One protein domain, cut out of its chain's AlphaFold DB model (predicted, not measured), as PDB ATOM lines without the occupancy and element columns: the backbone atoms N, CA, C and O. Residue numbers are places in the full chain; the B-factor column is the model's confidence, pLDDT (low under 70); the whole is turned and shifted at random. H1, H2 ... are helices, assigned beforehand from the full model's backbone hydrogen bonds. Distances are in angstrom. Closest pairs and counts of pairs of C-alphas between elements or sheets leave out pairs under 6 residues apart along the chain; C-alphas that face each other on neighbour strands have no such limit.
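Overview. This is residues 24 to 83 of the 83 residues of an uncharacterized protein of Pelagibacteraceae bacterium TMED237 (UniProt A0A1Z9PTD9). An open bracket of three helices: H2 is the crossbar, and H1 and H3 extend from near its two ends toward the same side, with an empty gap between them. The 60 printed residues hold three named helices, H1, H2 and H3 in chain order, and no named strand; the class is all helix. The whole is loose, with a radius of gyration of the C-alphas of 13.9 A, and flat, spanning 36 by 28 by 14 A.

Along the chain. H1, residues 26 to 35, begins with C-alpha 26 at (146.264, 269.962, 355.282) and is 14.5 A long. H2, residues 45 to 59, is the longest at 21.1 A. H3, residues 69 to 81, is 18.7 A long and ends with C-alpha 81 at (150.240, 247.311, 352.020).

Arrangement. H1 touches H2 at residues 47 to 51 alone, about perpendicular at 79 degrees; their closest C-alphas, of Ile 35 and Ser 51, are 5.9 A apart. H2, with residue 59 alone, only just touches residues 71 to 75 of H3, with 3 pairs of C-alphas within 8 A; the closest, of Thr 59 and Glu 71, are 6.7 A apart. Their lines are about perpendicular at 82 degrees. H1 and H3 are apart. In H1, H2 and H3 every O i to N i+4 pair is within hydrogen-bond range.

Size, cuts and confidence. The C-alphas farthest apart, of Asp 40 and Phe 70, are 36.6 A apart. Residues 25 to 31 and 76 to 83 stand free. Both links are short, and the printed part has no cut. No printed residue is under 70 in pLDDT.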
ATOM      1  N   LEU A  24     142.567 276.493 354.188       85.12
ATOM      2  CA  LEU A  24     142.360 275.075 353.926       85.12
ATOM      3  C   LEU A  24     143.109 274.268 354.989       85.12
ATOM      4  O   LEU A  24     144.219 274.623 355.385       85.12
ATOM      5  N   ASN A  25     142.520 273.168 355.447       91.12
ATOM      6  CA  ASN A  25     143.278 272.211 356.249       91.12
ATOM      7  C   ASN A  25     144.256 271.409 355.371       91.12
ATOM      8  O   ASN A  25     144.087 271.344 354.156       91.12
ATOM      9  N   ASP A  26     145.219 270.720 355.989       91.25
ATOM     10  CA  ASP A  26     146.264 269.962 355.282       91.25
ATOM     11  C   ASP A  26     145.722 269.008 354.195       91.25
ATOM     12  O   ASP A  26     146.331 268.845 353.137       91.25
ATOM     13  N   ASN A  27     144.567 268.367 354.425       90.56
ATOM     14  CA  ASN A  27     143.980 267.461 353.433       90.56
ATOM     15  C   ASN A  27     143.353 268.233 352.271       90.56
ATOM     16  O   ASN A  27     143.470 267.813 351.125       90.56
ATOM     17  N   GLU A  28     142.671 269.339 352.562       90.88
ATOM     18  CA  GLU A  28     142.073 270.206 351.548       90.88
ATOM     19  C   GLU A  28     143.145 270.864 350.681       90.88
ATOM     20  O   GLU A  28     142.993 270.891 349.463       90.88
ATOM     21  N   GLU A  29     144.248 271.310 351.283       91.56
ATOM     22  CA  GLU A  29     145.406 271.840 350.564       91.56
ATOM     23  C   GLU A  29     146.041 270.761 349.677       91.56
ATOM     24  O   GLU A  29     146.322 270.999 348.504       91.56
ATOM     25  N   MET A  30     146.188 269.532 350.186       91.00
ATOM     26  CA  MET A  30     146.677 268.411 349.382       91.00
ATOM     27  C   MET A  30     145.759 268.111 348.187       91.00
ATOM     28  O   MET A  30     146.255 267.883 347.084       91.00
ATOM     29  N   TYR A  31     144.434 268.108 348.378       90.94
ATOM     30  CA  TYR A  31     143.485 267.897 347.279       90.94
ATOM     31  C   TYR A  31     143.492 269.051 346.280       90.94
ATOM     32  O   TYR A  31     143.402 268.805 345.080       90.94
ATOM     33  N   PHE A  32     143.613 270.286 346.761       93.44
ATOM     34  CA  PHE A  32     143.709 271.463 345.914       93.44
ATOM     35  C   PHE A  32     144.948 271.378 345.019       93.44
ATOM     36  O   PHE A  32     144.817 271.387 343.800       93.44
ATOM     37  N   ASN A  33     146.118 271.146 345.613       92.62
ATOM     38  CA  ASN A  33     147.392 271.018 344.900       92.62
ATOM     39  C   ASN A  33     147.440 269.803 343.960       92.62
ATOM     40  O   ASN A  33     148.245 269.758 343.037       92.62
ATOM     41  N   PHE A  34     146.613 268.783 344.199       92.31
ATOM     42  CA  PHE A  34     146.478 267.654 343.279       92.31
ATOM     43  C   PHE A  34     145.691 268.023 342.010       92.31
ATOM     44  O   PHE A  34     145.885 267.406 340.962       92.31
ATOM     45  N   ILE A  35     144.769 268.983 342.106       95.06
ATOM     46  CA  ILE A  35     143.915 269.404 340.993       95.06
ATOM     47  C   ILE A  35     144.502 270.617 340.270       95.06
ATOM     48  O   ILE A  35     144.398 270.662 339.054       95.06
ATOM     49  N   ASP A  36     145.109 271.562 340.983       95.75
ATOM     50  CA  ASP A  36     145.800 272.727 340.418       95.75
ATOM     51  C   ASP A  36     147.099 272.275 339.722       95.75
ATOM     52  O   ASP A  36     148.140 272.070 340.350       95.75
ATOM     53  N   LEU A  37     147.016 272.017 338.414       93.88
ATOM     54  CA  LEU A  37     148.112 271.433 337.642       93.88
ATOM     55  C   LEU A  37     149.113 272.503 337.209       93.88
ATOM     56  O   LEU A  37     150.299 272.195 337.040       93.88
ATOM     57  N   ASP A  38     148.652 273.738 337.000       95.69
ATOM     58  CA  ASP A  38     149.507 274.856 336.598       95.69
ATOM     59  C   ASP A  38     149.988 275.740 337.766       95.69
ATOM     60  O   ASP A  38     150.914 276.538 337.580       95.69
ATOM     61  N   ASN A  39     149.528 275.456 338.988       93.88
ATOM     62  CA  ASN A  39     149.883 276.117 340.248       93.88
ATOM     63  C   ASN A  39     149.524 277.610 340.260       93.88
ATOM     64  O   ASN A  39     150.265 278.433 340.821       93.88
ATOM     65  N   ASP A  40     148.418 277.986 339.616       95.62
ATOM     66  CA  ASP A  40     147.941 279.368 339.586       95.62
ATOM     67  C   ASP A  40     147.050 279.738 340.790       95.62
ATOM     68  O   ASP A  40     146.630 280.894 340.919       95.62
ATOM     69  N   ASN A  41     146.858 278.809 341.737       91.88
ATOM     70  CA  ASN A  41     145.950 278.912 342.882       91.88
ATOM     71  C   ASN A  41     144.478 279.067 342.482       91.88
ATOM     72  O   ASN A  41     143.656 279.579 343.253       91.88
ATOM     73  N   GLN A  42     144.121 278.611 341.289       93.00
ATOM     74  CA  GLN A  42     142.759 278.451 340.820       93.00
ATOM     75  C   GLN A  42     142.607 277.039 340.250       93.00
ATOM     76  O   GLN A  42     143.561 276.308 340.045       93.00
ATOM     77  N   ILE A  43     141.361 276.613 340.061       92.69
ATOM     78  CA  ILE A  43     141.074 275.335 339.415       92.69
ATOM     79  C   ILE A  43     140.223 275.634 338.195       92.69
ATOM     80  O   ILE A  43     139.069 276.068 338.299       92.69
ATOM     81  N   SER A  44     140.792 275.395 337.024       96.69
ATOM     82  CA  SER A  44     140.082 275.456 335.759       96.69
ATOM     83  C   SER A  44     139.303 274.162 335.498       96.69
ATOM     84  O   SER A  44     139.614 273.080 335.996       96.69
ATOM     85  N   GLN A  45     138.279 274.241 334.645       96.06
ATOM     86  CA  GLN A  45     137.525 273.051 334.233       96.06
ATOM     87  C   GLN A  45     138.421 272.009 333.544       96.06
ATOM     88  O   GLN A  45     138.253 270.811 333.751       96.06
ATOM     89  N   SER A  46     139.394 272.471 332.754       96.62
ATOM     90  CA  SER A  46     140.319 271.587 332.044       96.62
ATOM     91  C   SER A  46     141.212 270.801 332.997       96.62
ATOM     92  O   SER A  46     141.639 269.700 332.657       96.62
ATOM     93  N   GLU A  47     141.546 271.362 334.152       95.38
ATOM     94  CA  GLU A  47     142.339 270.675 335.168       95.38
ATOM     95  C   GLU A  47     141.518 269.620 335.890       95.38
ATOM     96  O   GLU A  47     141.982 268.497 336.039       95.38
ATOM     97  N   ILE A  48     140.255 269.912 336.208       95.62
ATOM     98  CA  ILE A  48     139.328 268.904 336.738       95.62
ATOM     99  C   ILE A  48     139.222 267.712 335.780       95.62
ATOM    100  O   ILE A  48     139.366 266.566 336.206       95.62
ATOM    101  N   ASP A  49     139.001 267.967 334.490       96.12
ATOM    102  CA  ASP A  49     138.865 266.908 333.487       96.12
ATOM    103  C   ASP A  49     140.146 266.059 333.377       96.12
ATOM    104  O   ASP A  49     140.083 264.829 333.294       96.12
ATOM    105  N   GLN A  50     141.318 266.700 333.433       95.06
ATOM    106  CA  GLN A  50     142.614 266.016 333.430       95.06
ATOM    107  C   GLN A  50     142.828 265.185 334.697       95.06
ATOM    108  O   GLN A  50     143.172 264.005 334.599       95.06
ATOM    109  N   SER A  51     142.578 265.752 335.875       94.25
ATOM    110  CA  SER A  51     142.759 265.064 337.155       94.25
ATOM    111  C   SER A  51     141.798 263.887 337.305       94.25
ATOM    112  O   SER A  51     142.214 262.810 337.731       94.25
ATOM    113  N   ILE A  52     140.538 264.022 336.873       93.50
ATOM    114  CA  ILE A  52     139.588 262.900 336.828       93.50
ATOM    115  C   ILE A  52     140.076 261.815 335.864       93.50
ATOM    116  O   ILE A  52     140.000 260.632 336.194       93.50
ATOM    117  N   SER A  53     140.604 262.188 334.694       94.31
ATOM    118  CA  SER A  53     141.135 261.217 333.732       94.31
ATOM    119  C   SER A  53     142.332 260.442 334.291       94.31
ATOM    120  O   SER A  53     142.380 259.220 334.149       94.31
ATOM    121  N   LEU A  54     143.257 261.121 334.974       91.75
ATOM    122  CA  LEU A  54     144.394 260.486 335.644       91.75
ATOM    123  C   LEU A  54     143.930 259.532 336.750       91.75
ATOM    124  O   LEU A  54     144.371 258.386 336.798       91.75
ATOM    125  N   LEU A  55     142.999 259.972 337.602       91.31
ATOM    126  CA  LEU A  55     142.421 259.126 338.650       91.31
ATOM    127  C   LEU A  55     141.733 257.892 338.066       91.31
ATOM    128  O   LEU A  55     141.880 256.795 338.604       91.31
ATOM    129  N   PHE A  56     141.019 258.056 336.953       94.00
ATOM    130  CA  PHE A  56     140.382 256.947 336.262       94.00
ATOM    131  C   PHE A  56     141.415 255.921 335.791       94.00
ATOM    132  O   PHE A  56     141.290 254.749 336.119       94.00
ATOM    133  N   GLN A  57     142.475 256.362 335.109       92.69
ATOM    134  CA  GLN A  57     143.544 255.482 334.615       92.69
ATOM    135  C   GLN A  57     144.300 254.753 335.732       92.69
ATOM    136  O   GLN A  57     144.768 253.638 335.529       92.69
ATOM    137  N   LEU A  58     144.435 255.375 336.906       89.88
ATOM    138  CA  LEU A  58     145.048 254.743 338.077       89.88
ATOM    139  C   LEU A  58     144.132 253.705 338.738       89.88
ATOM    140  O   LEU A  58     144.621 252.822 339.440       89.88
ATOM    141  N   THR A  59     142.817 253.832 338.547       93.44
ATOM    142  CA  THR A  59     141.811 252.988 339.204       93.44
ATOM    143  C   THR A  59     141.323 251.848 338.308       93.44
ATOM    144  O   THR A  59     141.034 250.770 338.817       93.44
ATOM    145  N   ASP A  60     141.229 252.076 336.998       95.56
ATOM    146  CA  ASP A  60     140.904 251.079 335.973       95.56
ATOM    147  C   ASP A  60     142.132 250.187 335.721       95.56
ATOM    148  O   ASP A  60     142.938 250.404 334.810       95.56
ATOM    149  N   LEU A  61     142.328 249.215 336.614       92.75
ATOM    150  CA  LEU A  61     143.510 248.356 336.644       92.75
ATOM    151  C   LEU A  61     143.544 247.409 335.445       92.75
ATOM    152  O   LEU A  61     144.627 247.048 334.975       92.75
ATOM    153  N   ASN A  62     142.373 246.969 334.981       94.31
ATOM    154  CA  ASN A  62     142.265 246.040 333.861       94.31
ATOM    155  C   ASN A  62     142.154 246.745 332.490       94.31
ATOM    156  O   ASN A  62     142.245 246.061 331.467       94.31
ATOM    157  N   GLN A  63     142.038 248.078 332.477       94.62
ATOM    158  CA  GLN A  63     141.944 248.931 331.289       94.62
ATOM    159  C   GLN A  63     140.739 248.602 330.400       94.62
ATOM    160  O   GLN A  63     140.815 248.710 329.170       94.62
ATOM    161  N   ASP A  64     139.631 248.170 330.999       96.31
ATOM    162  CA  ASP A  64     138.405 247.845 330.267       96.31
ATOM    163  C   ASP A  64     137.494 249.064 330.041       96.31
ATOM    164  O   ASP A  64     136.498 248.973 329.311       96.31
ATOM    165  N   GLY A  65     137.869 250.222 330.593       95.69
ATOM    166  CA  GLY A  65     137.110 251.460 330.494       95.69
ATOM    167  C   GLY A  65     135.990 251.571 331.527       95.69
ATOM    168  O   GLY A  65     135.165 252.485 331.421       95.69
ATOM    169  N   PHE A  66     135.956 250.701 332.539       95.81
ATOM    170  CA  PHE A  66     135.018 250.749 333.651       95.81
ATOM    171  C   PHE A  66     135.729 250.512 334.980       95.81
ATOM    172  O   PHE A  66     136.539 249.616 335.128       95.81
ATOM    173  N   ILE A  67     135.338 251.265 336.007       95.50
ATOM    174  CA  ILE A  67     135.806 250.993 337.368       95.50
ATOM    175  C   ILE A  67     134.822 250.046 338.047       95.50
ATOM    176  O   ILE A  67     133.673 250.396 338.345       95.50
ATOM    177  N   SER A  68     135.283 248.836 338.326       96.50
ATOM    178  CA  SER A  68     134.537 247.835 339.075       96.50
ATOM    179  C   SER A  68     134.736 247.986 340.591       96.50
ATOM    180  O   SER A  68     135.727 248.518 341.089       96.50
ATOM    181  N   LYS A  69     133.801 247.441 341.383       95.56
ATOM    182  CA  LYS A  69     133.969 247.365 342.850       95.56
ATOM    183  C   LYS A  69     135.188 246.537 343.260       95.56
ATOM    184  O   LYS A  69     135.723 246.749 344.343       95.56
ATOM    185  N   PHE A  70     135.563 245.560 342.436       95.44
ATOM    186  CA  PHE A  70     136.722 244.713 342.685       95.44
ATOM    187  C   PHE A  70     138.011 245.536 342.619       95.44
ATOM    188  O   PHE A  70     138.792 245.490 343.560       95.44
ATOM    189  N   GLU A  71     138.170 246.374 341.598       94.44
ATOM    190  CA  GLU A  71     139.359 247.224 341.440       94.44
ATOM    191  C   GLU A  71     139.510 248.251 342.559       94.44
ATOM    192  O   GLU A  71     140.616 248.485 343.033       94.44
ATOM    193  N   ILE A  72     138.403 248.792 343.075       94.06
ATOM    194  CA  ILE A  72     138.439 249.656 344.264       94.06
ATOM    195  C   ILE A  72     138.966 248.908 345.499       94.06
ATOM    196  O   ILE A  72     139.702 249.483 346.302       94.06
ATOM    197  N   ASN A  73     138.595 247.635 345.672       94.44
ATOM    198  CA  ASN A  73     139.100 246.830 346.785       94.44
ATOM    199  C   ASN A  73     140.589 246.510 346.608       94.44
ATOM    200  O   ASN A  73     141.348 246.687 347.554       94.44
ATOM    201  N   GLU A  74     141.009 246.121 345.403       92.69
ATOM    202  CA  GLU A  74     142.424 245.878 345.091       92.69
ATOM    203  C   GLU A  74     143.270 247.135 345.330       92.69
ATOM    204  O   GLU A  74     144.287 247.078 346.019       92.69
ATOM    205  N   LEU A  75     142.815 248.301 344.857       90.69
ATOM    206  CA  LEU A  75     143.484 249.582 345.090       90.69
ATOM    207  C   LEU A  75     143.635 249.870 346.592       90.69
ATOM    208  O   LEU A  75     144.704 250.270 347.056       90.69
ATOM    209  N   LYS A  76     142.574 249.640 347.371       92.19
ATOM    210  CA  LYS A  76     142.599 249.809 348.827       92.19
ATOM    211  C   LYS A  76     143.614 248.875 349.491       92.19
ATOM    212  O   LYS A  76     144.324 249.309 350.397       92.19
ATOM    213  N   ASP A  77     143.682 247.619 349.067       92.75
ATOM    214  CA  ASP A  77     144.614 246.636 349.620       92.75
ATOM    215  C   ASP A  77     146.067 246.980 349.269       92.75
ATOM    216  O   ASP A  77     146.932 246.933 350.149       92.75
ATOM    217  N   ILE A  78     146.325 247.451 348.043       88.75
ATOM    218  CA  ILE A  78     147.631 247.982 347.627       88.75
ATOM    219  C   ILE A  78     148.039 249.148 348.535       88.75
ATOM    220  O   ILE A  78     149.115 249.103 349.128       88.75
ATOM    221  N   ILE A  79     147.180 250.155 348.716       88.69
ATOM    222  CA  ILE A  79     147.476 251.322 349.569       88.69
ATOM    223  C   ILE A  79     147.756 250.895 351.016       88.69
ATOM    224  O   ILE A  79     148.718 251.366 351.623       88.69
ATOM    225  N   ASN A  80     146.960 249.976 351.570       92.00
ATOM    226  CA  ASN A  80     147.175 249.472 352.927       92.00
ATOM    227  C   ASN A  80     148.497 248.709 353.069       92.00
ATOM    228  O   ASN A  80     149.086 248.742 354.146       92.00
ATOM    229  N   SER A  81     148.960 248.032 352.014       92.50
ATOM    230  CA  SER A  81     150.240 247.311 352.020       92.50
ATOM    231  C   SER A  81     151.470 248.228 351.978       92.50
ATOM    232  O   SER A  81     152.562 247.797 352.340       92.50
ATOM    233  N   LEU A  82     151.296 249.481 351.545       86.25
ATOM    234  CA  LEU A  82     152.360 250.485 351.442       86.25
ATOM    235  C   LEU A  82     152.564 251.296 352.735       86.25
ATOM    236  O   LEU A  82     153.494 252.100 352.799       86.25
ATOM    237  N   ARG A  83     151.697 251.108 353.736       76.81
ATOM    238  CA  ARG A  83     151.713 251.811 355.024       76.81
ATOM    239  C   ARG A  83     152.329 250.957 356.127       76.81
ATOM    240  O   ARG A  83     153.142 251.517 356.893       76.81
TER     241      ARG A  83